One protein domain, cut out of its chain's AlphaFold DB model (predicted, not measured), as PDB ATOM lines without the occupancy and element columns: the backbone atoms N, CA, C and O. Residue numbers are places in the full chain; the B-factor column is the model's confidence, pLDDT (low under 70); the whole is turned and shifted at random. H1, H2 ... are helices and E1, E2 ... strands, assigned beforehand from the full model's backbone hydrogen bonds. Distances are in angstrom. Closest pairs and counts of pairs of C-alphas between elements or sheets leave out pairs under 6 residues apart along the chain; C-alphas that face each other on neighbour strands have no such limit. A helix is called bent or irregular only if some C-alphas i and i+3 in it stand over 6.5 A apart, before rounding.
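Overview. This is residues 276 to 326, 537 to 549 and 561 to 711 of the 764 residues of an uncharacterized protein of Sphaerobolus stellatus (strain SS14) (UniProt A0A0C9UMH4). A helical body is built round H7, with H8 and H9 beside it in a bundle and the hairpin of H4 and H5 crossing it; a small sheet lies off one side, with H1 and H2 between it and the bundle. The bundle H7 H8 H9 is up and down, each helix running against the one before. The 215 printed residues have nine named helices and three named strands, in the order E1 H1 H2 E2 E3 H3 H4 H5 H6 H7 H8 H9; the sheet E1 E3 E2 is antiparallel and the class mostly helix. The whole is compact, with a radius of gyration of the C-alphas of 17.6 A and spans of 50 by 49 by 34 A.

Arrangement. Edge strand E1, residues 276 to 278, is antiparallel to inner strand E3, residues 317 to 321, with N 278 and O 319 within hydrogen-bond range at 3.0 A. E3 forms a hairpin with E2, residues 307 to 311, where N 320 and O 308 are 2.8 A apart. H1, residues 283 to 288, and H2, residues 295 to 304, only graze the sheet. E1, H1, H2 and E2 make a split strand-helix-strand unit, with E3 between its two strands and a right-handed crossover. H3, residues 542 to 545, touches no helix. H4, residues 578 to 596, and H5, residues 615 to 634, form a helical hairpin, closest at the C-alphas of Leu 585 and Ser 628, 5.1 A. The hub, H7, residues 643 to 663, touches H4 at a steep tilt of 51 degrees, closest at the C-alphas of Cys 589 and Cys 648, 5.3 A. H6, residues 636 to 640, only just touches H7, only at the corner, with 3 pairs of C-alphas within 8 A. H8, residues 666 to 683, forms helical hairpins with H7, at 27 degrees, and with H9, residues 693 to 706, at 32 degrees. Every O i to N i+4 pair is within hydrogen-bond range in H1, H4, H5 and H7; the counts are 4 of 6 in H2, 13 of 14 in H8, 9 of 10 in H9 and 0 of 1 in H6, which has 2 of 2 O i to N i+3 pairs, and H3 is too short.

Along the chain. E1 begins at C-alpha 276 (98.817, 135.439, 176.636). H2 is irregular, C-alphas 297 and 300 being 7.2 A apart. H4 is 26.5 A long, H5 28.9 A, H7 30.6 A and H8 25.1 A. H9, 20.7 A, ends at C-alpha 706 (124.823, 132.812, 163.858).

Size, cuts and confidence. The cuts, residues 327 to 536 and 550 to 560, leave C-alpha gaps of 38.2 A and 18.2 A. The link H4 to H5 is long. Fifteen residues have pLDDT under 70, among them 311 to 316.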
ATOM      1  N   LYS A 276      99.074 136.502 177.619       81.31
ATOM      2  CA  LYS A 276      98.817 135.439 176.636       81.31
ATOM      3  C   LYS A 276      99.916 134.388 176.721       81.31
ATOM      4  O   LYS A 276     101.091 134.733 176.784       81.31
ATOM      5  N   ILE A 277      99.534 133.113 176.736       83.56
ATOM      6  CA  ILE A 277     100.446 131.975 176.924       83.56
ATOM      7  C   ILE A 277     100.699 131.276 175.584       83.56
ATOM      8  O   ILE A 277      99.748 130.936 174.878       83.56
ATOM      9  N   PHE A 278     101.965 131.004 175.261       86.25
ATOM     10  CA  PHE A 278     102.355 130.045 174.220       86.25
ATOM     11  C   PHE A 278     102.810 128.717 174.835       86.25
ATOM     12  O   PHE A 278     103.554 128.702 175.820       86.25
ATOM     13  N   GLY A 279     102.373 127.609 174.229       88.25
ATOM     14  CA  GLY A 279     102.685 126.253 174.686       88.25
ATOM     15  C   GLY A 279     103.943 125.635 174.055       88.25
ATOM     16  O   GLY A 279     104.623 126.277 173.247       88.25
ATOM     17  N   PRO A 280     104.247 124.364 174.385       90.81
ATOM     18  CA  PRO A 280     105.576 123.764 174.216       90.81
ATOM     19  C   PRO A 280     106.055 123.562 172.767       90.81
ATOM     20  O   PRO A 280     107.235 123.282 172.544       90.81
ATOM     21  N   THR A 281     105.170 123.707 171.778       94.31
ATOM     22  CA  THR A 281     105.507 123.617 170.348       94.31
ATOM     23  C   THR A 281     105.635 124.969 169.648       94.31
ATOM     24  O   THR A 281     106.077 125.009 168.508       94.31
ATOM     25  N   ASN A 282     105.305 126.099 170.282       94.25
ATOM     26  CA  ASN A 282     105.489 127.401 169.636       94.25
ATOM     27  C   ASN A 282     106.973 127.645 169.293       94.25
ATOM     28  O   ASN A 282     107.848 127.320 170.091       94.25
ATOM     29  N   VAL A 283     107.278 128.267 168.147       92.25
ATOM     30  CA  VAL A 283     108.673 128.441 167.682       92.25
ATOM     31  C   VAL A 283     109.582 129.176 168.675       92.25
ATOM     32  O   VAL A 283     110.756 128.825 168.788       92.25
ATOM     33  N   ALA A 284     109.054 130.133 169.450       90.69
ATOM     34  CA  ALA A 284     109.822 130.768 170.520       90.69
ATOM     35  C   ALA A 284     110.062 129.794 171.684       90.69
ATOM     36  O   ALA A 284     111.169 129.726 172.209       90.69
ATOM     37  N   TYR A 285     109.068 128.976 172.044       91.81
ATOM     38  CA  TYR A 285     109.235 127.938 173.064       91.81
ATOM     39  C   TYR A 285     110.282 126.904 172.640       91.81
ATOM     40  O   TYR A 285     111.135 126.534 173.447       91.81
ATOM     41  N   LEU A 286     110.268 126.463 171.376       92.12
ATOM     42  CA  LEU A 286     111.265 125.535 170.833       92.12
ATOM     43  C   LEU A 286     112.689 126.101 170.965       92.12
ATOM     44  O   LEU A 286     113.585 125.371 171.393       92.12
ATOM     45  N   LEU A 287     112.884 127.392 170.669       90.94
ATOM     46  CA  LEU A 287     114.156 128.097 170.861       90.94
ATOM     47  C   LEU A 287     114.569 128.133 172.344       90.94
ATOM     48  O   LEU A 287     115.656 127.672 172.690       90.94
ATOM     49  N   HIS A 288     113.676 128.583 173.230       88.06
ATOM     50  CA  HIS A 288     113.914 128.694 174.679       88.06
ATOM     51  C   HIS A 288     114.139 127.351 175.390       88.06
ATOM     52  O   HIS A 288     114.846 127.287 176.394       88.06
ATOM     53  N   SER A 289     113.588 126.255 174.860       87.12
ATOM     54  CA  SER A 289     113.856 124.884 175.332       87.12
ATOM     55  C   SER A 289     115.009 124.187 174.588       87.12
ATOM     56  O   SER A 289     115.254 123.001 174.803       87.12
ATOM     57  N   THR A 290     115.757 124.894 173.731       87.12
ATOM     58  CA  THR A 290     116.974 124.371 173.084       87.12
ATOM     59  C   THR A 290     118.201 124.719 173.928       87.12
ATOM     60  O   THR A 290     118.889 125.708 173.697       87.12
ATOM     61  N   ALA A 291     118.507 123.859 174.903       79.56
ATOM     62  CA  ALA A 291     119.524 124.090 175.940       79.56
ATOM     63  C   ALA A 291     120.975 124.340 175.463       79.56
ATOM     64  O   ALA A 291     121.831 124.671 176.279       79.56
ATOM     65  N   THR A 292     121.276 124.171 174.171       84.62
ATOM     66  CA  THR A 292     122.589 124.505 173.587       84.62
ATOM     67  C   THR A 292     122.673 125.922 173.009       84.62
ATOM     68  O   THR A 292     123.785 126.366 172.731       84.62
ATOM     69  N   VAL A 293     121.552 126.640 172.844       86.12
ATOM     70  CA  VAL A 293     121.555 128.050 172.416       86.12
ATOM     71  C   VAL A 293     121.873 128.948 173.621       86.12
ATOM     72  O   VAL A 293     121.158 128.879 174.624       86.12
ATOM     73  N   PRO A 294     122.906 129.813 173.562       81.31
ATOM     74  CA  PRO A 294     123.192 130.761 174.638       81.31
ATOM     75  C   PRO A 294     122.076 131.805 174.783       81.31
ATOM     76  O   PRO A 294     121.662 132.387 173.786       81.31
ATOM     77  N   THR A 295     121.662 132.126 176.013       81.00
ATOM     78  CA  THR A 295     120.595 133.112 176.307       81.00
ATOM     79  C   THR A 295     120.783 134.449 175.584       81.00
ATOM     80  O   THR A 295     119.865 134.949 174.938       81.00
ATOM     81  N   ARG A 296     122.020 134.958 175.565       81.19
ATOM     82  CA  ARG A 296     122.410 136.196 174.867       81.19
ATOM     83  C   ARG A 296     122.112 136.221 173.366       81.19
ATOM     84  O   ARG A 296     122.073 137.302 172.791       81.19
ATOM     85  N   ALA A 297     121.914 135.069 172.723       82.44
ATOM     86  CA  ALA A 297     121.518 135.021 171.320       82.44
ATOM     87  C   ALA A 297     120.067 135.504 171.125       82.44
ATOM     88  O   ALA A 297     119.792 136.199 170.150       82.44
ATOM     89  N   TYR A 298     119.155 135.181 172.054       86.31
ATOM     90  CA  TYR A 298     117.721 135.488 171.943       86.31
ATOM     91  C   TYR A 298     117.215 136.640 172.823       86.31
ATOM     92  O   TYR A 298     116.125 137.136 172.555       86.31
ATOM     93  N   GLU A 299     118.016 137.174 173.755       84.56
ATOM     94  CA  GLU A 299     117.676 138.387 174.535       84.56
ATOM     95  C   GLU A 299     117.130 139.538 173.652       84.56
ATOM     96  O   GLU A 299     116.128 140.170 173.985       84.56
ATOM     97  N   SER A 300     117.727 139.778 172.474       85.44
ATOM     98  CA  SER A 300     117.276 140.829 171.539       85.44
ATOM     99  C   SER A 300     116.010 140.484 170.731       85.44
ATOM    100  O   SER A 300     115.336 141.387 170.229       85.44
ATOM    101  N   TYR A 301     115.679 139.196 170.609       87.75
ATOM    102  CA  TYR A 301     114.457 138.696 169.974       87.75
ATOM    103  C   TYR A 301     113.276 138.772 170.954       87.75
ATOM    104  O   TYR A 301     112.202 139.259 170.596       87.75
ATOM    105  N   ASP A 302     113.490 138.387 172.213       87.94
ATOM    106  CA  ASP A 302     112.460 138.438 173.254       87.94
ATOM    107  C   ASP A 302     112.005 139.874 173.532       87.94
ATOM    108  O   ASP A 302     110.802 140.153 173.519       87.94
ATOM    109  N   LEU A 303     112.956 140.808 173.673       84.94
ATOM    110  CA  LEU A 303     112.677 142.241 173.834       84.94
ATOM    111  C   LEU A 303     111.880 142.817 172.649       84.94
ATOM    112  O   LEU A 303     110.921 143.558 172.850       84.94
ATOM    113  N   ARG A 304     112.234 142.440 171.411       84.06
ATOM    114  CA  ARG A 304     111.574 142.895 170.168       84.06
ATOM    115  C   ARG A 304     110.112 142.454 170.059       84.06
ATOM    116  O   ARG A 304     109.328 143.094 169.353       84.06
ATOM    117  N   TYR A 305     109.760 141.356 170.726       82.62
ATOM    118  CA  TYR A 305     108.452 140.711 170.626       82.62
ATOM    119  C   TYR A 305     107.702 140.589 171.959       82.62
ATOM    120  O   TYR A 305     106.689 139.888 172.004       82.62
ATOM    121  N   HIS A 306     108.161 141.307 172.990       83.06
ATOM    122  CA  HIS A 306     107.574 141.385 174.335       83.06
ATOM    123  C   HIS A 306     107.347 140.003 174.976       83.06
ATOM    124  O   HIS A 306     106.318 139.749 175.609       83.06
ATOM    125  N   LEU A 307     108.302 139.093 174.768       84.62
ATOM    126  CA  LEU A 307     108.280 137.746 175.334       84.62
ATOM    127  C   LEU A 307     108.875 137.761 176.744       84.62
ATOM    128  O   LEU A 307     109.837 138.475 177.023       84.62
ATOM    129  N   THR A 308     108.318 136.961 177.644       82.12
ATOM    130  CA  THR A 308     108.884 136.723 178.975       82.12
ATOM    131  C   THR A 308     108.671 135.268 179.362       82.12
ATOM    132  O   THR A 308     107.630 134.673 179.088       82.12
ATOM    133  N   VAL A 309     109.701 134.680 179.958       79.25
ATOM    134  CA  VAL A 309     109.767 133.255 180.271       79.25
ATOM    135  C   VAL A 309     109.437 133.052 181.743       79.25
ATOM    136  O   VAL A 309     110.151 133.566 182.603       79.25
ATOM    137  N   GLU A 310     108.386 132.288 182.041       71.38
ATOM    138  CA  GLU A 310     108.049 131.910 183.414       71.38
ATOM    139  C   GLU A 310     108.259 130.415 183.659       71.38
ATOM    140  O   GLU A 310     107.748 129.551 182.941       71.38
ATOM    141  N   ASN A 311     108.996 130.121 184.732       65.69
ATOM    142  CA  ASN A 311     109.278 128.769 185.197       65.69
ATOM    143  C   ASN A 311     108.374 128.448 186.393       65.69
ATOM    144  O   ASN A 311     108.628 128.901 187.514       65.69
ATOM    145  N   ASN A 312     107.319 127.663 186.174       62.53
ATOM    146  CA  ASN A 312     106.459 127.197 187.259       62.53
ATOM    147  C   ASN A 312     107.217 126.212 188.172       62.53
ATOM    148  O   ASN A 312     108.005 125.389 187.705       62.53
ATOM    149  N   LYS A 313     106.914 126.220 189.475       54.72
ATOM    150  CA  LYS A 313     107.484 125.287 190.466       54.72
ATOM    151  C   LYS A 313     107.182 123.814 190.147       54.72
ATOM    152  O   LYS A 313     107.944 122.946 190.562       54.72
ATOM    153  N   SER A 314     106.118 123.539 189.388       55.97
ATOM    154  CA  SER A 314     105.780 122.203 188.869       55.97
ATOM    155  C   SER A 314     106.735 121.689 187.776       55.97
ATOM    156  O   SER A 314     106.773 120.490 187.513       55.97
ATOM    157  N   GLY A 315     107.508 122.575 187.133       55.56
ATOM    158  CA  GLY A 315     108.288 122.284 185.922       55.56
ATOM    159  C   GLY A 315     107.554 122.589 184.607       55.56
ATOM    160  O   GLY A 315     108.164 122.488 183.540       55.56
ATOM    161  N   ASP A 316     106.284 122.998 184.691       62.03
ATOM    162  CA  ASP A 316     105.445 123.450 183.575       62.03
ATOM    163  C   ASP A 316     105.809 124.892 183.203       62.03
ATOM    164  O   ASP A 316     105.186 125.851 183.659       62.03
ATOM    165  N   ASN A 317     106.875 125.066 182.428       70.31
ATOM    166  CA  ASN A 317     107.284 126.396 181.983       70.31
ATOM    167  C   ASN A 317     106.423 126.858 180.803       70.31
ATOM    168  O   ASN A 317     105.900 126.041 180.043       70.31
ATOM    169  N   PHE A 318     106.311 128.170 180.619       73.94
ATOM    170  CA  PHE A 318     105.586 128.762 179.498       73.94
ATOM    171  C   PHE A 318     106.160 130.128 179.119       73.94
ATOM    172  O   PHE A 318     106.829 130.790 179.913       73.94
ATOM    173  N   ILE A 319     105.896 130.546 177.880       80.50
ATOM    174  CA  ILE A 319     106.217 131.900 177.425       80.50
ATOM    175  C   ILE A 319     104.958 132.749 177.552       80.50
ATOM    176  O   ILE A 319     103.942 132.459 176.912       80.50
ATOM    177  N   GLN A 320     105.046 133.802 178.360       81.38
ATOM    178  CA  GLN A 320     104.106 134.910 178.320       81.38
ATOM    179  C   GLN A 320     104.444 135.831 177.142       81.38
ATOM    180  O   GLN A 320     105.609 136.145 176.886       81.38
ATOM    181  N   VAL A 321     103.411 136.300 176.449       79.94
ATOM    182  CA  VAL A 321     103.470 137.471 175.574       79.94
ATOM    183  C   VAL A 321     102.768 138.607 176.296       79.94
ATOM    184  O   VAL A 321     101.587 138.486 176.639       79.94
ATOM    185  N   HIS A 322     103.480 139.708 176.504       76.69
ATOM    186  CA  HIS A 322     102.896 140.937 177.019       76.69
ATOM    187  C   HIS A 322     102.377 141.803 175.869       76.69
ATOM    188  O   HIS A 322     102.948 141.834 174.778       76.69
ATOM    189  N   GLU A 323     101.283 142.523 176.108       68.06
ATOM    190  CA  GLU A 323     100.862 143.579 175.189       68.06
ATOM    191  C   GLU A 323     101.805 144.789 175.325       68.06
ATOM    192  O   GLU A 323     102.270 145.073 176.434       68.06
ATOM    193  N   PRO A 324     102.122 145.495 174.224       63.16
ATOM    194  CA  PRO A 324     103.012 146.648 174.274       63.16
ATOM    195  C   PRO A 324     102.379 147.777 175.103       63.16
ATOM    196  O   PRO A 324     101.150 147.923 175.104       63.16
ATOM    197  N   PRO A 325     103.180 148.630 175.764       60.62
ATOM    198  CA  PRO A 325     102.646 149.821 176.412       60.62
ATOM    199  C   PRO A 325     101.949 150.721 175.369       60.62
ATOM    200  O   PRO A 325     102.415 150.802 174.230       60.62
ATOM    201  N   PRO A 326     100.873 151.457 175.717       58.34
ATOM    202  CA  PRO A 326     100.127 152.269 174.747       58.34
ATOM    203  C   PRO A 326     100.966 153.301 173.973       58.34
ATOM    204  O   PRO A 326     100.610 153.657 172.852       58.34
ATOM    205  N   ILE A 537     102.300 113.742 173.290       94.19
ATOM    206  CA  ILE A 537     103.604 114.290 173.711       94.19
ATOM    207  C   ILE A 537     103.493 115.691 174.330       94.19
ATOM    208  O   ILE A 537     104.233 116.012 175.263       94.19
ATOM    209  N   TYR A 538     102.577 116.529 173.835       92.81
ATOM    210  CA  TYR A 538     102.556 117.970 174.120       92.81
ATOM    211  C   TYR A 538     101.341 118.466 174.918       92.81
ATOM    212  O   TYR A 538     101.261 119.654 175.229       92.81
ATOM    213  N   SER A 539     100.420 117.579 175.304       90.69
ATOM    214  CA  SER A 539      99.383 117.905 176.292       90.69
ATOM    215  C   SER A 539      99.936 117.851 177.729       90.69
ATOM    216  O   SER A 539     100.919 117.147 177.970       90.69
ATOM    217  N   PRO A 540      99.303 118.519 178.717       84.81
ATOM    218  CA  PRO A 540      99.760 118.492 180.113       84.81
ATOM    219  C   PRO A 540      99.843 117.088 180.733       84.81
ATOM    220  O   PRO A 540     100.645 116.853 181.630       84.81
ATOM    221  N   SER A 541      99.041 116.138 180.247       84.00
ATOM    222  CA  SER A 541      99.072 114.739 180.694       84.00
ATOM    223  C   SER A 541      99.930 113.829 179.804       84.00
ATOM    224  O   SER A 541     100.067 112.653 180.124       84.00
ATOM    225  N   GLY A 542     100.486 114.347 178.700       85.69
ATOM    226  CA  GLY A 542     100.977 113.590 177.543       85.69
ATOM    227  C   GLY A 542     101.942 112.455 177.882       85.69
ATOM    228  O   GLY A 542     101.524 111.313 178.056       85.69
ATOM    229  N   LEU A 543     103.238 112.755 178.015       90.56
ATOM    230  CA  LEU A 543     104.244 111.723 178.311       90.56
ATOM    231  C   LEU A 543     104.102 111.105 179.712       90.56
ATOM    232  O   LEU A 543     104.689 110.060 179.977       90.56
ATOM    233  N   VAL A 544     103.316 111.721 180.601       88.75
ATOM    234  CA  VAL A 544     102.991 111.171 181.926       88.75
ATOM    235  C   VAL A 544     102.056 109.959 181.810       88.75
ATOM    236  O   VAL A 544     102.204 109.018 182.582       88.75
ATOM    237  N   LEU A 545     101.135 109.959 180.838       91.69
ATOM    238  CA  LEU A 545     100.198 108.856 180.571       91.69
ATOM    239  C   LEU A 545     100.542 108.037 179.312       91.69
ATOM    240  O   LEU A 545      99.919 107.005 179.063       91.69
ATOM    241  N   ALA A 546     101.520 108.471 178.514       94.62
ATOM    242  CA  ALA A 546     102.032 107.699 177.386       94.62
ATOM    243  C   ALA A 546     102.638 106.361 177.843       94.62
ATOM    244  O   ALA A 546     103.087 106.208 178.979       94.62
ATOM    245  N   THR A 547     102.696 105.402 176.921       96.00
ATOM    246  CA  THR A 547     103.348 104.097 177.098       96.00
ATOM    247  C   THR A 547     104.257 103.823 175.907       96.00
ATOM    248  O   THR A 547     103.982 104.317 174.812       96.00
ATOM    249  N   ASP A 548     105.302 103.012 176.091       95.75
ATOM    250  CA  ASP A 548     106.248 102.676 175.018       95.75
ATOM    251  C   ASP A 548     105.526 102.084 173.796       95.75
ATOM    252  O   ASP A 548     105.627 102.635 172.704       95.75
ATOM    253  N   LYS A 549     104.646 101.093 174.004       97.12
ATOM    254  CA  LYS A 549     103.776 100.524 172.954       97.12
ATOM    255  C   LYS A 549     102.909 101.574 172.241       97.12
ATOM    256  O   LYS A 549     102.638 101.448 171.049       97.12
ATOM    257  N   TRP A 561     102.635 105.972 156.858       98.50
ATOM    258  CA  TRP A 561     102.054 107.022 156.022       98.50
ATOM    259  C   TRP A 561     103.025 107.465 154.917       98.50
ATOM    260  O   TRP A 561     102.629 107.554 153.754       98.50
ATOM    261  N   ASN A 562     104.303 107.673 155.250       97.50
ATOM    262  CA  ASN A 562     105.312 108.120 154.288       97.50
ATOM    263  C   ASN A 562     105.651 107.036 153.246       97.50
ATOM    264  O   ASN A 562     105.779 107.331 152.057       97.50
ATOM    265  N   THR A 563     105.750 105.771 153.662       97.00
ATOM    266  CA  THR A 563     106.022 104.647 152.744       97.00
ATOM    267  C   THR A 563     104.856 104.353 151.792       97.00
ATOM    268  O   THR A 563     105.084 103.989 150.634       97.00
ATOM    269  N   ASN A 564     103.612 104.571 152.231       97.12
ATOM    270  CA  ASN A 564     102.406 104.343 151.430       97.12
ATOM    271  C   ASN A 564     101.956 105.556 150.588       97.12
ATOM    272  O   ASN A 564     100.900 105.490 149.955       97.12
ATOM    273  N   LEU A 565     102.748 106.636 150.509       97.56
ATOM    274  CA  LEU A 565     102.431 107.791 149.660       97.56
ATOM    275  C   LEU A 565     102.186 107.381 148.188       97.56
ATOM    276  O   LEU A 565     102.963 106.585 147.637       97.56
ATOM    277  N   PRO A 566     101.159 107.934 147.508       95.81
ATOM    278  CA  PRO A 566     100.932 107.713 146.078       95.81
ATOM    279  C   PRO A 566     102.127 108.164 145.218       95.81
ATOM    280  O   PRO A 566     102.732 109.188 145.537       95.81
ATOM    281  N   PRO A 567     102.463 107.484 144.101       95.81
ATOM    282  CA  PRO A 567     103.657 107.801 143.309       95.81
ATOM    283  C   PRO A 567     103.843 109.279 142.895       95.81
ATOM    284  O   PRO A 567     104.970 109.752 143.020       95.81
ATOM    285  N   PRO A 568     102.805 110.052 142.494       96.19
ATOM    286  CA  PRO A 568     102.956 111.479 142.158       96.19
ATOM    287  C   PRO A 568     103.301 112.396 143.346       96.19
ATOM    288  O   PRO A 568     103.654 113.559 143.147       96.19
ATOM    289  N   LEU A 569     103.161 111.885 144.574       97.50
ATOM    290  CA  LEU A 569     103.370 112.596 145.838       97.50
ATOM    291  C   LEU A 569     104.632 112.128 146.582       97.50
ATOM    292  O   LEU A 569     104.938 112.653 147.651       97.50
ATOM    293  N   ARG A 570     105.371 111.153 146.036       97.62
ATOM    294  CA  ARG A 570     106.641 110.691 146.611       97.62
ATOM    295  C   ARG A 570     107.741 111.710 146.352       97.62
ATOM    296  O   ARG A 570     107.919 112.176 145.230       97.62
ATOM    297  N   PHE A 571     108.507 112.014 147.393       98.31
ATOM    298  CA  PHE A 571     109.689 112.853 147.282       98.31
ATOM    299  C   PHE A 571     110.827 112.113 146.564       98.31
ATOM    300  O   PHE A 571     111.090 110.944 146.843       98.31
ATOM    301  N   THR A 572     111.502 112.802 145.646       96.88
ATOM    302  CA  THR A 572     112.599 112.275 144.815       96.88
ATOM    303  C   THR A 572     113.814 113.215 144.771       96.88
ATOM    304  O   THR A 572     114.676 113.084 143.903       96.88
ATOM    305  N   GLY A 573     113.901 114.165 145.710       96.50
ATOM    306  CA  GLY A 573     114.969 115.168 145.799       96.50
ATOM    307  C   GLY A 573     114.507 116.598 145.472       96.50
ATOM    308  O   GLY A 573     113.305 116.852 145.351       96.50
ATOM    309  N   PRO A 574     115.434 117.561 145.302       95.50
ATOM    310  CA  PRO A 574     115.107 118.990 145.184       95.50
ATOM    311  C   PRO A 574     114.204 119.378 144.003       95.50
ATOM    312  O   PRO A 574     113.512 120.390 144.067       95.50
ATOM    313  N   ASN A 575     114.153 118.545 142.960       96.19
ATOM    314  CA  ASN A 575     113.301 118.737 141.780       96.19
ATOM    315  C   ASN A 575     111.892 118.115 141.932       96.19
ATOM    316  O   ASN A 575     111.157 118.018 140.950       96.19
ATOM    317  N   SER A 576     111.520 117.656 143.135       97.31
ATOM    318  CA  SER A 576     110.179 117.126 143.432       97.31
ATOM    319  C   SER A 576     109.087 118.171 143.197       97.31
ATOM    320  O   SER A 576     109.299 119.363 143.431       97.31
ATOM    321  N   SER A 577     107.892 117.712 142.811       96.69
ATOM    322  CA  SER A 577     106.707 118.567 142.654       96.69
ATOM    323  C   SER A 577     106.385 119.348 143.933       96.69
ATOM    324  O   SER A 577     106.686 118.895 145.042       96.69
ATOM    325  N   SER A 578     105.713 120.496 143.793       95.81
ATOM    326  CA  SER A 578     105.295 121.326 144.932       95.81
ATOM    327  C   SER A 578     104.535 120.527 145.989       95.81
ATOM    328  O   SER A 578     104.784 120.680 147.179       95.81
ATOM    329  N   HIS A 579     103.655 119.623 145.560       97.56
ATOM    330  CA  HIS A 579     102.891 118.745 146.443       97.56
ATOM    331  C   HIS A 579     103.773 117.739 147.194       97.56
ATOM    332  O   HIS A 579     103.666 117.640 148.416       97.56
ATOM    333  N   ALA A 580     104.670 117.034 146.499       98.25
ATOM    334  CA  ALA A 580     105.556 116.040 147.109       98.25
ATOM    335  C   ALA A 580     106.566 116.675 148.084       98.25
ATOM    336  O   ALA A 580     106.773 116.175 149.190       98.25
ATOM    337  N   GLY A 581     107.167 117.806 147.702       98.25
ATOM    338  CA  GLY A 581     108.127 118.528 148.537       98.25
ATOM    339  C   GLY A 581     107.504 119.193 149.765       98.25
ATOM    340  O   GLY A 581     108.086 119.135 150.848       98.25
ATOM    341  N   LEU A 582     106.285 119.735 149.645       98.44
ATOM    342  CA  LEU A 582     105.533 120.224 150.803       98.44
ATOM    343  C   LEU A 582     105.182 119.084 151.768       98.44
ATOM    344  O   LEU A 582     105.438 119.219 152.962       98.44
ATOM    345  N   LEU A 583     104.677 117.943 151.277       98.69
ATOM    346  CA  LEU A 583     104.407 116.776 152.128       98.69
ATOM    347  C   LEU A 583     105.670 116.280 152.848       98.69
ATOM    348  O   LEU A 583     105.607 115.997 154.042       98.69
ATOM    349  N   HIS A 584     106.816 116.247 152.167       98.75
ATOM    350  CA  HIS A 584     108.104 115.874 152.755       98.75
ATOM    351  C   HIS A 584     108.576 116.872 153.835       98.75
ATOM    352  O   HIS A 584     108.940 116.465 154.941       98.75
ATOM    353  N   LEU A 585     108.471 118.182 153.577       98.75
ATOM    354  CA  LEU A 585     108.767 119.236 154.556       98.75
ATOM    355  C   LEU A 585     107.862 119.128 155.798       98.75
ATOM    356  O   LEU A 585     108.348 119.214 156.930       98.75
ATOM    357  N   PHE A 586     106.561 118.900 155.605       98.75
ATOM    358  CA  PHE A 586     105.590 118.739 156.690       98.75
ATOM    359  C   PHE A 586     105.821 117.442 157.478       98.75
ATOM    360  O   PHE A 586     105.774 117.454 158.710       98.75
ATOM    361  N   TYR A 587     106.156 116.344 156.799       98.81
ATOM    362  CA  TYR A 587     106.546 115.077 157.418       98.81
ATOM    363  C   TYR A 587     107.800 115.233 158.283       98.81
ATOM    364  O   TYR A 587     107.797 114.843 159.452       98.81
ATOM    365  N   SER A 588     108.836 115.908 157.769       98.56
ATOM    366  CA  SER A 588     110.056 116.200 158.532       98.56
ATOM    367  C   SER A 588     109.771 117.002 159.808       98.56
ATOM    368  O   SER A 588     110.406 116.778 160.840       98.56
ATOM    369  N   CYS A 589     108.757 117.872 159.778       98.44
ATOM    370  CA  CYS A 589     108.297 118.618 160.941       98.44
ATOM    371  C   CYS A 589     107.595 117.723 161.978       98.44
ATOM    372  O   CYS A 589     107.914 117.809 163.166       98.44
ATOM    373  N   VAL A 590     106.700 116.823 161.550       98.62
ATOM    374  CA  VAL A 590     106.041 115.842 162.439       98.62
ATOM    375  C   VAL A 590     107.071 114.907 163.084       98.62
ATOM    376  O   VAL A 590     107.042 114.710 164.301       98.62
ATOM    377  N   CYS A 591     108.039 114.413 162.311       98.19
ATOM    378  CA  CYS A 591     109.139 113.589 162.812       98.19
ATOM    379  C   CYS A 591     110.059 114.359 163.775       98.19
ATOM    380  O   CYS A 591     110.445 113.818 164.812       98.19
ATOM    381  N   MET A 592     110.362 115.634 163.493       96.06
ATOM    382  CA  MET A 592     111.102 116.507 164.413       96.06
ATOM    383  C   MET A 592     110.378 116.625 165.756       96.06
ATOM    384  O   MET A 592     110.993 116.390 166.794       96.06
ATOM    385  N   LEU A 593     109.073 116.917 165.746       96.56
ATOM    386  CA  LEU A 593     108.254 117.044 166.955       96.56
ATOM    387  C   LEU A 593     108.217 115.743 167.763       96.56
ATOM    388  O   LEU A 593     108.436 115.769 168.972       96.56
ATOM    389  N   PHE A 594     107.995 114.606 167.098       96.81
ATOM    390  CA  PHE A 594     107.970 113.301 167.752       96.81
ATOM    391  C   PHE A 594     109.316 112.976 168.426       96.81
ATOM    392  O   PHE A 594     109.360 112.685 169.621       96.81
ATOM    393  N   TRP A 595     110.431 113.086 167.700       94.69
ATOM    394  CA  TRP A 595     111.747 112.694 168.218       94.69
ATOM    395  C   TRP A 595     112.381 113.706 169.181       94.69
ATOM    396  O   TRP A 595     113.243 113.330 169.983       94.69
ATOM    397  N   ARG A 596     111.964 114.981 169.146       89.81
ATOM    398  CA  ARG A 596     112.586 116.076 169.908       89.81
ATOM    399  C   ARG A 596     112.692 115.798 171.406       89.81
ATOM    400  O   ARG A 596     113.718 116.102 172.014       89.81
ATOM    401  N   VAL A 597     111.649 115.229 171.998       88.75
ATOM    402  CA  VAL A 597     111.569 114.969 173.446       88.75
ATOM    403  C   VAL A 597     112.436 113.787 173.897       88.75
ATOM    404  O   VAL A 597     112.887 113.761 175.040       88.75
ATOM    405  N   PHE A 598     112.751 112.850 172.994       89.75
ATOM    406  CA  PHE A 598     113.488 111.616 173.295       89.75
ATOM    407  C   PHE A 598     115.016 111.753 173.184       89.75
ATOM    408  O   PHE A 598     115.744 110.767 173.315       89.75
ATOM    409  N   MET A 599     115.541 112.970 172.991       81.94
ATOM    410  CA  MET A 599     116.983 113.236 172.937       81.94
ATOM    411  C   MET A 599     117.661 113.110 174.323       81.94
ATOM    412  O   MET A 599     118.027 114.114 174.942       81.94
ATOM    413  N   ARG A 600     117.895 111.873 174.788       66.69
ATOM    414  CA  ARG A 600     118.415 111.506 176.132       66.69
ATOM    415  C   ARG A 600     119.768 112.119 176.552       66.69
ATOM    416  O   ARG A 600     120.176 111.991 177.708       66.69
ATOM    417  N   ILE A 601     120.480 112.782 175.640       63.22
ATOM    418  CA  ILE A 601     121.686 113.574 175.948       63.22
ATOM    419  C   ILE A 601     121.305 114.922 176.583       63.22
ATOM    420  O   ILE A 601     121.982 115.379 177.497       63.22
ATOM    421  N   SER A 602     120.215 115.546 176.125       68.12
ATOM    422  CA  SER A 602     119.738 116.845 176.622       68.12
ATOM    423  C   SER A 602     118.608 116.720 177.646       68.12
ATOM    424  O   SER A 602     118.461 117.603 178.490       68.12
ATOM    425  N   TYR A 603     117.816 115.644 177.591       80.44
ATOM    426  CA  TYR A 603     116.557 115.528 178.331       80.44
ATOM    427  C   TYR A 603     116.418 114.194 179.078       80.44
ATOM    428  O   TYR A 603     116.983 113.179 178.674       80.44
ATOM    429  N   THR A 604     115.618 114.184 180.141       82.06
ATOM    430  CA  THR A 604     115.136 112.973 180.825       82.06
ATOM    431  C   THR A 604     113.617 112.902 180.710       82.06
ATOM    432  O   THR A 604     112.931 113.845 181.108       82.06
ATOM    433  N   VAL A 605     113.107 111.796 180.167       88.31
ATOM    434  CA  VAL A 605     111.670 111.487 180.056       88.31
ATOM    435  C   VAL A 605     111.137 110.853 181.357       88.31
ATOM    436  O   VAL A 605     111.949 110.473 182.206       88.31
ATOM    437  N   PRO A 606     109.806 110.733 181.542       89.25
ATOM    438  CA  PRO A 606     109.215 109.992 182.657       89.25
ATOM    439  C   PRO A 606     109.783 108.575 182.815       89.25
ATOM    440  O   PRO A 606     110.025 107.873 181.837       89.25
ATOM    441  N   ALA A 607     110.004 108.158 184.065       87.81
ATOM    442  CA  ALA A 607     110.789 106.964 184.399       87.81
ATOM    443  C   ALA A 607     110.142 105.623 183.999       87.81
ATOM    444  O   ALA A 607     110.813 104.596 184.038       87.81
ATOM    445  N   HIS A 608     108.860 105.624 183.622       92.12
ATOM    446  CA  HIS A 608     108.145 104.448 183.124       92.12
ATOM    447  C   HIS A 608     108.284 104.237 181.607       92.12
ATOM    448  O   HIS A 608     107.800 103.226 181.107       92.12
ATOM    449  N   LEU A 609     108.915 105.171 180.883       92.56
ATOM    450  CA  LEU A 609     109.147 105.072 179.439       92.56
ATOM    451  C   LEU A 609     110.557 104.551 179.143       92.56
ATOM    452  O   LEU A 609     111.559 105.242 179.362       92.56
ATOM    453  N   THR A 610     110.639 103.348 178.582       90.69
ATOM    454  CA  THR A 610     111.887 102.770 178.071       90.69
ATOM    455  C   THR A 610     112.200 103.212 176.636       90.69
ATOM    456  O   THR A 610     113.369 103.146 176.240       90.69
ATOM    457  N   PHE A 611     111.225 103.780 175.912       90.94
ATOM    458  CA  PHE A 611     111.339 104.273 174.534       90.94
ATOM    459  C   PHE A 611     112.464 105.310 174.342       90.94
ATOM    460  O   PHE A 611     112.659 106.224 175.159       90.94
ATOM    461  N   ALA A 612     113.231 105.167 173.257       88.19
ATOM    462  CA  ALA A 612     114.472 105.903 173.027       88.19
ATOM    463  C   ALA A 612     114.682 106.283 171.552       88.19
ATOM    464  O   ALA A 612     114.410 105.502 170.648       88.19
ATOM    465  N   LEU A 613     115.265 107.463 171.324       91.19
ATOM    466  CA  LEU A 613     115.818 107.855 170.027       91.19
ATOM    467  C   LEU A 613     117.128 107.092 169.757       91.19
ATOM    468  O   LEU A 613     118.071 107.202 170.546       91.19
ATOM    469  N   THR A 614     117.206 106.368 168.638       91.25
ATOM    470  CA  THR A 614     118.435 105.693 168.182       91.25
ATOM    471  C   THR A 614     119.347 106.637 167.383       91.25
ATOM    472  O   THR A 614     118.940 107.714 166.942       91.25
ATOM    473  N   VAL A 615     120.613 106.242 167.193       89.31
ATOM    474  CA  VAL A 615     121.587 107.004 166.380       89.31
ATOM    475  C   VAL A 615     121.188 107.025 164.899       89.31
ATOM    476  O   VAL A 615     121.373 108.047 164.237       89.31
ATOM    477  N   GLU A 616     120.616 105.921 164.423       93.69
ATOM    478  CA  GLU A 616     120.020 105.738 163.096       93.69
ATOM    479  C   GLU A 616     118.860 106.719 162.884       93.69
ATOM    480  O   GLU A 616     119.026 107.675 162.133       93.69
ATOM    481  N   ARG A 617     117.782 106.629 163.682       94.31
ATOM    482  CA  ARG A 617     116.602 107.510 163.561       94.31
ATOM    483  C   ARG A 617     116.911 109.003 163.719       94.31
ATOM    484  O   ARG A 617     116.214 109.837 163.143       94.31
ATOM    485  N   TRP A 618     117.961 109.373 164.461       93.94
ATOM    486  CA  TRP A 618     118.442 110.760 164.462       93.94
ATOM    487  C   TRP A 618     119.113 111.150 163.141       93.94
ATOM    488  O   TRP A 618     118.924 112.265 162.663       93.94
ATOM    489  N   SER A 619     119.909 110.255 162.561       95.50
ATOM    490  CA  SER A 619     120.617 110.503 161.303       95.50
ATOM    491  C   SER A 619     119.644 110.535 160.115       95.50
ATOM    492  O   SER A 619     119.777 111.421 159.273       95.50
ATOM    493  N   ASP A 620     118.596 109.706 160.129       96.81
ATOM    494  CA  ASP A 620     117.477 109.767 159.176       96.81
ATOM    495  C   ASP A 620     116.786 111.136 159.225       96.81
ATOM    496  O   ASP A 620     116.619 111.797 158.205       96.81
ATOM    497  N   LEU A 621     116.446 111.620 160.428       97.44
ATOM    498  CA  LEU A 621     115.832 112.938 160.623       97.44
ATOM    499  C   LEU A 621     116.759 114.089 160.175       97.44
ATOM    500  O   LEU A 621     116.283 115.124 159.699       97.44
ATOM    501  N   VAL A 622     118.079 113.920 160.294       97.94
ATOM    502  CA  VAL A 622     119.074 114.874 159.778       97.94
ATOM    503  C   VAL A 622     119.126 114.866 158.249       97.94
ATOM    504  O   VAL A 622     119.200 115.949 157.672       97.94
ATOM    505  N   ALA A 623     119.047 113.704 157.596       98.19
ATOM    506  CA  ALA A 623     118.962 113.603 156.138       98.19
ATOM    507  C   ALA A 623     117.647 114.211 155.617       98.19
ATOM    508  O   ALA A 623     117.676 115.168 154.847       98.19
ATOM    509  N   LEU A 624     116.513 113.771 156.164       98.19
ATOM    510  CA  LEU A 624     115.157 114.232 155.845       98.19
ATOM    511  C   LEU A 624     115.004 115.763 155.949       98.19
ATOM    512  O   LEU A 624     114.354 116.410 155.127       98.19
ATOM    513  N   THR A 625     115.628 116.383 156.958       98.62
ATOM    514  CA  THR A 625     115.601 117.848 157.107       98.62
ATOM    515  C   THR A 625     116.628 118.582 156.238       98.62
ATOM    516  O   THR A 625     116.422 119.765 155.983       98.62
ATOM    517  N   ARG A 626     117.685 117.925 155.733       98.62
ATOM    518  CA  ARG A 626     118.557 118.477 154.670       98.62
ATOM    519  C   ARG A 626     117.861 118.431 153.316       98.62
ATOM    520  O   ARG A 626     117.819 119.444 152.634       98.62
ATOM    521  N   GLU A 627     117.245 117.304 152.979       98.56
ATOM    522  CA  GLU A 627     116.421 117.123 151.778       98.56
ATOM    523  C   GLU A 627     115.292 118.163 151.704       98.56
ATOM    524  O   GLU A 627     115.127 118.836 150.685       98.56
ATOM    525  N   SER A 628     114.598 118.385 152.826       98.69
ATOM    526  CA  SER A 628     113.590 119.443 152.974       98.69
ATOM    527  C   SER A 628     114.150 120.863 152.776       98.69
ATOM    528  O   SER A 628     113.465 121.713 152.211       98.69
ATOM    529  N   ILE A 629     115.384 121.136 153.223       98.69
ATOM    530  CA  ILE A 629     116.061 122.432 153.024       98.69
ATOM    531  C   ILE A 629     116.477 122.615 151.561       98.69
ATOM    532  O   ILE A 629     116.270 123.688 151.001       98.69
ATOM    533  N   ASP A 630     117.040 121.583 150.940       98.50
ATOM    534  CA  ASP A 630     117.528 121.628 149.563       98.50
ATOM    535  C   ASP A 630     116.374 121.753 148.561       98.50
ATOM    536  O   ASP A 630     116.474 122.506 147.590       98.50
ATOM    537  N   TRP A 631     115.246 121.091 148.830       98.62
ATOM    538  CA  TRP A 631     114.010 121.306 148.085       98.62
ATOM    539  C   TRP A 631     113.438 122.717 148.297       98.62
ATOM    540  O   TRP A 631     113.041 123.355 147.321       98.62
ATOM    541  N   LEU A 632     113.434 123.241 149.529       98.12
ATOM    542  CA  LEU A 632     112.928 124.589 149.809       98.12
ATOM    543  C   LEU A 632     113.810 125.693 149.197       98.12
ATOM    544  O   LEU A 632     113.274 126.696 148.742       98.12
ATOM    545  N   ASP A 633     115.131 125.507 149.119       97.94
ATOM    546  CA  ASP A 633     116.050 126.428 148.429       97.94
ATOM    547  C   ASP A 633     115.758 126.491 146.918       97.94
ATOM    548  O   ASP A 633     115.753 127.577 146.337       97.94
ATOM    549  N   ALA A 634     115.425 125.348 146.301       97.38
ATOM    550  CA  ALA A 634     115.014 125.262 144.897       97.38
ATOM    551  C   ALA A 634     113.579 125.776 144.633       97.38
ATOM    552  O   ALA A 634     113.293 126.270 143.544       97.38
ATOM    553  N   ASN A 635     112.680 125.691 145.621       96.12
ATOM    554  CA  ASN A 635     111.244 125.988 145.487       96.12
ATOM    555  C   ASN A 635     110.797 127.184 146.353       96.12
ATOM    556  O   ASN A 635     109.628 127.289 146.729       96.12
ATOM    557  N   GLU A 636     111.716 128.103 146.662       93.69
ATOM    558  CA  GLU A 636     111.605 129.108 147.735       93.69
ATOM    559  C   GLU A 636     110.325 129.959 147.763       93.69
ATOM    560  O   GLU A 636     109.954 130.483 148.815       93.69
ATOM    561  N   ARG A 637     109.615 130.086 146.637       92.75
ATOM    562  CA  ARG A 637     108.357 130.837 146.554       92.75
ATOM    563  C   ARG A 637     107.231 130.242 147.403       92.75
ATOM    564  O   ARG A 637     106.324 130.981 147.771       92.75
ATOM    565  N   VAL A 638     107.299 128.967 147.808       93.12
ATOM    566  CA  VAL A 638     106.313 128.407 148.759       93.12
ATOM    567  C   VAL A 638     106.411 129.025 150.165       93.12
ATOM    568  O   VAL A 638     105.433 128.994 150.913       93.12
ATOM    569  N   TYR A 639     107.550 129.635 150.521       93.06
ATOM    570  CA  TYR A 639     107.721 130.378 151.779       93.06
ATOM    571  C   TYR A 639     106.963 131.719 151.776       93.06
ATOM    572  O   TYR A 639     106.584 132.221 152.836       93.06
ATOM    573  N   ASP A 640     106.700 132.293 150.594       91.88
ATOM    574  CA  ASP A 640     106.211 133.671 150.430       91.88
ATOM    575  C   ASP A 640     104.821 133.917 151.025       91.88
ATOM    576  O   ASP A 640     104.452 135.070 151.237       91.88
ATOM    577  N   VAL A 641     104.027 132.871 151.275       91.06
ATOM    578  CA  VAL A 641     102.630 132.994 151.721       91.06
ATOM    579  C   VAL A 641     102.348 132.185 152.982       91.06
ATOM    580  O   VAL A 641     101.977 132.778 153.998       91.06
ATOM    581  N   TRP A 642     102.507 130.860 152.937       91.75
ATOM    582  CA  TRP A 642     101.899 129.967 153.926       91.75
ATOM    583  C   TRP A 642     102.729 129.837 155.210       91.75
ATOM    584  O   TRP A 642     103.818 129.264 155.214       91.75
ATOM    585  N   MET A 643     102.175 130.294 156.337       90.62
ATOM    586  CA  MET A 643     102.828 130.251 157.658       90.62
ATOM    587  C   MET A 643     103.256 128.831 158.092       90.62
ATOM    588  O   MET A 643     104.207 128.664 158.852       90.62
ATOM    589  N   MET A 644     102.589 127.796 157.573       94.94
ATOM    590  CA  MET A 644     102.920 126.392 157.828       94.94
ATOM    591  C   MET A 644     104.320 126.022 157.310       94.94
ATOM    592  O   MET A 644     105.072 125.328 157.995       94.94
ATOM    593  N   VAL A 645     104.711 126.555 156.147       96.69
ATOM    594  CA  VAL A 645     106.047 126.366 155.555       96.69
ATOM    595  C   VAL A 645     107.118 127.027 156.425       96.69
ATOM    596  O   VAL A 645     108.146 126.410 156.698       96.69
ATOM    597  N   SER A 646     106.874 128.245 156.925       94.88
ATOM    598  CA  SER A 646     107.863 128.959 157.747       94.88
ATOM    599  C   SER A 646     108.041 128.347 159.144       94.88
ATOM    600  O   SER A 646     109.159 128.328 159.671       94.88
ATOM    601  N   TYR A 647     106.984 127.753 159.712       96.69
ATOM    602  CA  TYR A 647     107.088 126.908 160.904       96.69
ATOM    603  C   TYR A 647     107.959 125.667 160.633       96.69
ATOM    604  O   TYR A 647     108.922 125.415 161.361       96.69
ATOM    605  N   CYS A 648     107.678 124.915 159.562       98.06
ATOM    606  CA  CYS A 648     108.399 123.673 159.259       98.06
ATOM    607  C   CYS A 648     109.880 123.919 158.930       98.06
ATOM    608  O   CYS A 648     110.739 123.212 159.453       98.06
ATOM    609  N   ALA A 649     110.190 124.990 158.191       97.94
ATOM    610  CA  ALA A 649     111.557 125.464 157.972       97.94
ATOM    611  C   ALA A 649     112.304 125.727 159.297       97.94
ATOM    612  O   ALA A 649     113.462 125.340 159.451       97.94
ATOM    613  N   THR A 650     111.630 126.316 160.292       97.06
ATOM    614  CA  THR A 650     112.204 126.519 161.637       97.06
ATOM    615  C   THR A 650     112.483 125.180 162.334       97.06
ATOM    616  O   THR A 650     113.497 125.033 163.016       97.06
ATOM    617  N   GLY A 651     111.642 124.165 162.108       97.12
ATOM    618  CA  GLY A 651     111.884 122.788 162.548       97.12
ATOM    619  C   GLY A 651     113.137 122.159 161.928       97.12
ATOM    620  O   GLY A 651     113.975 121.626 162.659       97.12
ATOM    621  N   CYS A 652     113.321 122.280 160.608       98.38
ATOM    622  CA  CYS A 652     114.534 121.813 159.928       98.38
ATOM    623  C   CYS A 652     115.790 122.521 160.468       98.38
ATOM    624  O   CYS A 652     116.794 121.867 160.762       98.38
ATOM    625  N   ALA A 653     115.715 123.842 160.683       98.06
ATOM    626  CA  ALA A 653     116.803 124.627 161.264       98.06
ATOM    627  C   ALA A 653     117.218 124.123 162.657       98.06
ATOM    628  O   ALA A 653     118.411 124.001 162.936       98.06
ATOM    629  N   LEU A 654     116.251 123.777 163.516       96.06
ATOM    630  CA  LEU A 654     116.507 123.236 164.855       96.06
ATOM    631  C   LEU A 654     117.188 121.856 164.820       96.06
ATOM    632  O   LEU A 654     118.082 121.609 165.631       96.06
ATOM    633  N   VAL A 655     116.831 120.971 163.881       96.38
ATOM    634  CA  VAL A 655     117.486 119.652 163.725       96.38
ATOM    635  C   VAL A 655     118.940 119.801 163.273       96.38
ATOM    636  O   VAL A 655     119.840 119.197 163.872       96.38
ATOM    637  N   GLN A 656     119.198 120.639 162.265       97.62
ATOM    638  CA  GLN A 656     120.564 120.893 161.798       97.62
ATOM    639  C   GLN A 656     121.392 121.611 162.877       97.62
ATOM    640  O   GLN A 656     122.516 121.196 163.165       97.62
ATOM    641  N   TYR A 657     120.818 122.597 163.576       95.50
ATOM    642  CA  TYR A 657     121.482 123.258 164.701       95.50
ATOM    643  C   TYR A 657     121.811 122.290 165.851       95.50
ATOM    644  O   TYR A 657     122.946 122.283 166.326       95.50
ATOM    645  N   HIS A 658     120.878 121.426 166.274       92.38
ATOM    646  CA  HIS A 658     121.145 120.399 167.293       92.38
ATOM    647  C   HIS A 658     122.278 119.444 166.878       92.38
ATOM    648  O   HIS A 658     123.079 119.028 167.722       92.38
ATOM    649  N   THR A 659     122.354 119.107 165.590       93.69
ATOM    650  CA  THR A 659     123.379 118.212 165.036       93.69
ATOM    651  C   THR A 659     124.746 118.880 165.018       93.69
ATOM    652  O   THR A 659     125.694 118.311 165.566       93.69
ATOM    653  N   TRP A 660     124.846 120.118 164.522       94.50
ATOM    654  CA  TRP A 660     126.068 120.915 164.646       94.50
ATOM    655  C   TRP A 660     126.472 121.095 166.116       94.50
ATOM    656  O   TRP A 660     127.620 120.843 166.475       94.50
ATOM    657  N   ALA A 661     125.541 121.476 166.996       90.25
ATOM    658  CA  ALA A 661     125.847 121.807 168.386       90.25
ATOM    659  C   ALA A 661     126.534 120.644 169.117       90.25
ATOM    660  O   ALA A 661     127.510 120.886 169.835       90.25
ATOM    661  N   ARG A 662     126.067 119.407 168.876       85.75
ATOM    662  CA  ARG A 662     126.599 118.165 169.464       85.75
ATOM    663  C   ARG A 662     127.798 117.575 168.716       85.75
ATOM    664  O   ARG A 662     128.775 117.225 169.365       85.75
ATOM    665  N   ARG A 663     127.718 117.416 167.386       89.50
ATOM    666  CA  ARG A 663     128.712 116.675 166.576       89.50
ATOM    667  C   ARG A 663     129.783 117.567 165.927       89.50
ATOM    668  O   ARG A 663     130.735 117.037 165.372       89.50
ATOM    669  N   LYS A 664     129.617 118.899 165.954       90.25
ATOM    670  CA  LYS A 664     130.372 119.887 165.144       90.25
ATOM    671  C   LYS A 664     130.353 119.591 163.639       90.25
ATOM    672  O   LYS A 664     131.251 119.978 162.902       90.25
ATOM    673  N   ASP A 665     129.270 118.953 163.205       92.44
ATOM    674  CA  ASP A 665     128.975 118.578 161.826       92.44
ATOM    675  C   ASP A 665     128.999 119.816 160.890       92.44
ATOM    676  O   ASP A 665     128.186 120.736 161.071       92.44
ATOM    677  N   PRO A 666     129.926 119.876 159.911       94.88
ATOM    678  CA  PRO A 666     130.063 121.018 159.010       94.88
ATOM    679  C   PRO A 666     128.965 121.058 157.939       94.88
ATOM    680  O   PRO A 666     128.601 122.145 157.485       94.88
ATOM    681  N   GLU A 667     128.399 119.909 157.566       96.88
ATOM    682  CA  GLU A 667     127.289 119.807 156.616       96.88
ATOM    683  C   GLU A 667     126.000 120.332 157.251       96.88
ATOM    684  O   GLU A 667     125.250 121.064 156.611       96.88
ATOM    685  N   ALA A 668     125.780 120.058 158.540       96.69
ATOM    686  CA  ALA A 668     124.655 120.610 159.288       96.69
ATOM    687  C   ALA A 668     124.731 122.147 159.382       96.69
ATOM    688  O   ALA A 668     123.731 122.838 159.178       96.69
ATOM    689  N   ALA A 669     125.928 122.706 159.605       96.31
ATOM    690  CA  ALA A 669     126.139 124.153 159.532       96.31
ATOM    691  C   ALA A 669     125.966 124.710 158.103       96.31
ATOM    692  O   ALA A 669     125.508 125.842 157.939       96.31
ATOM    693  N   ALA A 670     126.301 123.938 157.064       97.81
ATOM    694  CA  ALA A 670     126.114 124.332 155.668       97.81
ATOM    695  C   ALA A 670     124.639 124.299 155.223       97.81
ATOM    696  O   ALA A 670     124.187 125.243 154.577       97.81
ATOM    697  N   ALA A 671     123.869 123.286 155.626       98.25
ATOM    698  CA  ALA A 671     122.426 123.215 155.398       98.25
ATOM    699  C   ALA A 671     121.696 124.361 156.116       98.25
ATOM    700  O   ALA A 671     120.881 125.063 155.518       98.25
ATOM    701  N   LEU A 672     122.064 124.637 157.373       97.19
ATOM    702  CA  LEU A 672     121.532 125.774 158.128       97.19
ATOM    703  C   LEU A 672     121.888 127.129 157.480       97.19
ATOM    704  O   LEU A 672     121.071 128.049 157.503       97.19
ATOM    705  N   ARG A 673     123.062 127.241 156.836       98.00
ATOM    706  CA  ARG A 673     123.434 128.405 156.010       98.00
ATOM    707  C   ARG A 673     122.542 128.541 154.779       98.00
ATOM    708  O   ARG A 673     121.998 129.617 154.558       98.00
ATOM    709  N   LYS A 674     122.368 127.457 154.012       98.31
ATOM    710  CA  LYS A 674     121.526 127.425 152.804       98.31
ATOM    711  C   LYS A 674     120.096 127.860 153.130       98.31
ATOM    712  O   LYS A 674     119.568 128.750 152.471       98.31
ATOM    713  N   LEU A 675     119.515 127.324 154.205       98.31
ATOM    714  CA  LEU A 675     118.175 127.700 154.660       98.31
ATOM    715  C   LEU A 675     118.075 129.181 155.063       98.31
ATOM    716  O   LEU A 675     117.132 129.863 154.662       98.31
ATOM    717  N   ARG A 676     119.051 129.694 155.829       97.19
ATOM    718  CA  ARG A 676     119.139 131.126 156.165       97.19
ATOM    719  C   ARG A 676     119.186 131.981 154.898       97.19
ATOM    720  O   ARG A 676     118.484 132.984 154.821       97.19
ATOM    721  N   ASP A 677     120.000 131.595 153.923       97.31
ATOM    722  CA  ASP A 677     120.238 132.389 152.718       97.31
ATOM    723  C   ASP A 677     119.032 132.360 151.769       97.31
ATOM    724  O   ASP A 677     118.635 133.415 151.282       97.31
ATOM    725  N   CYS A 678     118.363 131.212 151.623       96.38
ATOM    726  CA  CYS A 678     117.048 131.095 150.985       96.38
ATOM    727  C   CYS A 678     116.022 132.059 151.603       96.38
ATOM    728  O   CYS A 678     115.420 132.873 150.900       96.38
ATOM    729  N   ILE A 679     115.875 132.055 152.930       94.44
ATOM    730  CA  ILE A 679     114.902 132.922 153.608       94.44
ATOM    731  C   ILE A 679     115.316 134.402 153.542       94.44
ATOM    732  O   ILE A 679     114.451 135.274 153.443       94.44
ATOM    733  N   LYS A 680     116.618 134.717 153.490       93.06
ATOM    734  CA  LYS A 680     117.091 136.092 153.261       93.06
ATOM    735  C   LYS A 680     116.809 136.608 151.842       93.06
ATOM    736  O   LYS A 680     116.638 137.816 151.690       93.06
ATOM    737  N   ARG A 681     116.650 135.739 150.829       93.69
ATOM    738  CA  ARG A 681     116.155 136.139 149.489       93.69
ATOM    739  C   ARG A 681     114.673 136.545 149.501       93.69
ATOM    740  O   ARG A 681     114.278 137.382 148.692       93.69
ATOM    741  N   TRP A 682     113.869 136.028 150.439       92.00
ATOM    742  CA  TRP A 682     112.538 136.576 150.744       92.00
ATOM    743  C   TRP A 682     112.643 137.867 151.571       92.00
ATOM    744  O   TRP A 682     112.088 138.892 151.179       92.00
ATOM    745  N   GLU A 683     113.400 137.860 152.674       89.19
ATOM    746  CA  GLU A 683     113.472 139.003 153.596       89.19
ATOM    747  C   GLU A 683     113.966 140.296 152.927       89.19
ATOM    748  O   GLU A 683     113.451 141.369 153.239       89.19
ATOM    749  N   ALA A 684     114.894 140.199 151.970       89.44
ATOM    750  CA  ALA A 684     115.425 141.338 151.216       89.44
ATOM    751  C   ALA A 684     114.374 142.099 150.379       89.44
ATOM    752  O   ALA A 684     114.637 143.220 149.951       89.44
ATOM    753  N   THR A 685     113.190 141.518 150.152       85.88
ATOM    754  CA  THR A 685     112.068 142.181 149.457       85.88
ATOM    755  C   THR A 685     111.102 142.901 150.404       85.88
ATOM    756  O   THR A 685     110.286 143.704 149.957       85.88
ATOM    757  N   VAL A 686     111.187 142.636 151.712       81.19
ATOM    758  CA  VAL A 686     110.252 143.144 152.723       81.19
ATOM    759  C   VAL A 686     110.883 144.334 153.454       81.19
ATOM    760  O   VAL A 686     111.925 144.148 154.093       81.19
ATOM    761  N   PRO A 687     110.263 145.536 153.451       79.62
ATOM    762  CA  PRO A 687     110.808 146.718 154.122       79.62
ATOM    763  C   PRO A 687     111.274 146.436 155.556       79.62
ATOM    764  O   PRO A 687     110.628 145.693 156.303       79.62
ATOM    765  N   SER A 688     112.402 147.021 155.959       72.62
ATOM    766  CA  SER A 688     113.016 146.789 157.278       72.62
ATOM    767  C   SER A 688     112.085 147.177 158.435       72.62
ATOM    768  O   SER A 688     112.030 146.491 159.454       72.62
ATOM    769  N   GLU A 689     111.289 148.227 158.241       67.94
ATOM    770  CA  GLU A 689     110.260 148.699 159.170       67.94
ATOM    771  C   GLU A 689     108.991 147.824 159.209       67.94
ATOM    772  O   GLU A 689     108.279 147.815 160.219       67.94
ATOM    773  N   HIS A 690     108.714 147.031 158.164       72.56
ATOM    774  CA  HIS A 690     107.531 146.171 158.123       72.56
ATOM    775  C   HIS A 690     107.716 144.909 158.983       72.56
ATOM    776  O   HIS A 690     108.387 143.945 158.606       72.56
ATOM    777  N   ARG A 691     107.084 144.879 160.161       71.25
ATOM    778  CA  ARG A 691     107.093 143.706 161.048       71.25
ATOM    779  C   ARG A 691     106.096 142.647 160.549       71.25
ATOM    780  O   ARG A 691     104.933 142.677 160.931       71.25
ATOM    781  N   SER A 692     106.571 141.694 159.746       82.25
ATOM    782  CA  SER A 692     105.817 140.491 159.344       82.25
ATOM    783  C   SER A 692     105.878 139.384 160.411       82.25
ATOM    784  O   SER A 692     106.900 139.182 161.073       82.25
ATOM    785  N   THR A 693     104.805 138.601 160.532       84.81
ATOM    786  CA  THR A 693     104.740 137.330 161.275       84.81
ATOM    787  C   THR A 693     105.809 136.332 160.819       84.81
ATOM    788  O   THR A 693     106.387 135.647 161.660       84.81
ATOM    789  N   ARG A 694     106.143 136.297 159.524       88.31
ATOM    790  CA  ARG A 694     107.172 135.409 158.945       88.31
ATOM    791  C   ARG A 694     108.600 135.880 159.237       88.31
ATOM    792  O   ARG A 694     109.507 135.050 159.323       88.31
ATOM    793  N   ARG A 695     108.798 137.179 159.515       88.44
ATOM    794  CA  ARG A 695     110.092 137.698 159.997       88.44
ATOM    795  C   ARG A 695     110.461 137.106 161.367       88.44
ATOM    796  O   ARG A 695     111.629 136.807 161.570       88.44
ATOM    797  N   LYS A 696     109.492 136.767 162.239       87.50
ATOM    798  CA  LYS A 696     109.774 136.014 163.485       87.50
ATOM    799  C   LYS A 696     110.508 134.696 163.221       87.50
ATOM    800  O   LYS A 696     111.507 134.409 163.871       87.50
ATOM    801  N   THR A 697     110.032 133.897 162.265       90.81
ATOM    802  CA  THR A 697     110.673 132.620 161.908       90.81
ATOM    803  C   THR A 697     112.017 132.825 161.200       90.81
ATOM    804  O   THR A 697     112.969 132.106 161.493       90.81
ATOM    805  N   ALA A 698     112.142 133.842 160.339       92.50
ATOM    806  CA  ALA A 698     113.406 134.195 159.682       92.50
ATOM    807  C   ALA A 698     114.504 134.642 160.673       92.50
ATOM    808  O   ALA A 698     115.665 134.239 160.537       92.50
ATOM    809  N   GLU A 699     114.133 135.417 161.698       92.31
ATOM    810  CA  GLU A 699     115.033 135.844 162.775       92.31
ATOM    811  C   GLU A 699     115.542 134.642 163.586       92.31
ATOM    812  O   GLU A 699     116.751 134.523 163.777       92.31
ATOM    813  N   ILE A 700     114.670 133.699 163.976       94.25
ATOM    814  CA  ILE A 700     115.083 132.469 164.683       94.25
ATOM    815  C   ILE A 700     116.072 131.649 163.837       94.25
ATOM    816  O   ILE A 700     117.092 131.195 164.350       94.25
ATOM    817  N   ILE A 701     115.808 131.466 162.541       96.00
ATOM    818  CA  ILE A 701     116.674 130.666 161.659       96.00
ATOM    819  C   ILE A 701     118.042 131.342 161.462       96.00
ATOM    820  O   ILE A 701     119.075 130.666 161.489       96.00
ATOM    821  N   SER A 702     118.074 132.674 161.345       94.88
ATOM    822  CA  SER A 702     119.325 133.447 161.294       94.88
ATOM    823  C   SER A 702     120.116 133.346 162.602       94.88
ATOM    824  O   SER A 702     121.306 133.041 162.566       94.88
ATOM    825  N   LEU A 703     119.444 133.491 163.746       94.06
ATOM    826  CA  LEU A 703     120.010 133.356 165.093       94.06
ATOM    827  C   LEU A 703     120.607 131.962 165.330       94.06
ATOM    828  O   LEU A 703     121.706 131.847 165.878       94.06
ATOM    829  N   LEU A 704     119.925 130.898 164.888       94.81
ATOM    830  CA  LEU A 704     120.443 129.528 164.957       94.81
ATOM    831  C   LEU A 704     121.706 129.367 164.099       94.81
ATOM    832  O   LEU A 704     122.674 128.771 164.574       94.81
ATOM    833  N   TYR A 705     121.748 129.929 162.881       95.00
ATOM    834  CA  TYR A 705     122.976 129.934 162.075       95.00
ATOM    835  C   TYR A 705     124.104 130.718 162.757       95.00
ATOM    836  O   TYR A 705     125.222 130.219 162.870       95.00
ATOM    837  N   GLU A 706     123.832 131.932 163.227       92.50
ATOM    838  CA  GLU A 706     124.823 132.812 163.858       92.50
ATOM    839  C   GLU A 706     125.373 132.185 165.153       92.50
ATOM    840  O   GLU A 706     126.578 132.226 165.404       92.50
ATOM    841  N   SER A 707     124.540 131.432 165.879       90.56
ATOM    842  CA  SER A 707     124.943 130.592 167.017       90.56
ATOM    843  C   SER A 707     125.883 129.429 166.654       90.56
ATOM    844  O   SER A 707     126.478 128.845 167.559       90.56
ATOM    845  N   THR A 708     126.058 129.088 165.368       91.06
ATOM    846  CA  THR A 708     127.111 128.154 164.907       91.06
ATOM    847  C   THR A 708     128.466 128.827 164.664       91.06
ATOM    848  O   THR A 708     129.471 128.137 164.504       91.06
ATOM    849  N   GLN A 709     128.500 130.163 164.614       86.94
ATOM    850  CA  GLN A 709     129.702 130.960 164.340       86.94
ATOM    851  C   GLN A 709     130.348 131.506 165.627       86.94
ATOM    852  O   GLN A 709     131.503 131.928 165.610       86.94
ATOM    853  N   LEU A 710     129.618 131.504 166.749       76.75
ATOM    854  CA  LEU A 710     130.113 131.981 168.041       76.75
ATOM    855  C   LEU A 710     131.141 131.010 168.661       76.75
ATOM    856  O   LEU A 710     130.889 129.800 168.700       76.75
ATOM    857  N   PRO A 711     132.256 131.513 169.233       60.09
ATOM    858  CA  PRO A 711     133.157 130.709 170.054       60.09
ATOM    859  C   PRO A 711     132.411 130.059 171.226       60.09
ATOM    860  O   PRO A 711     131.650 130.714 171.941       60.09
TER     861      PRO A 711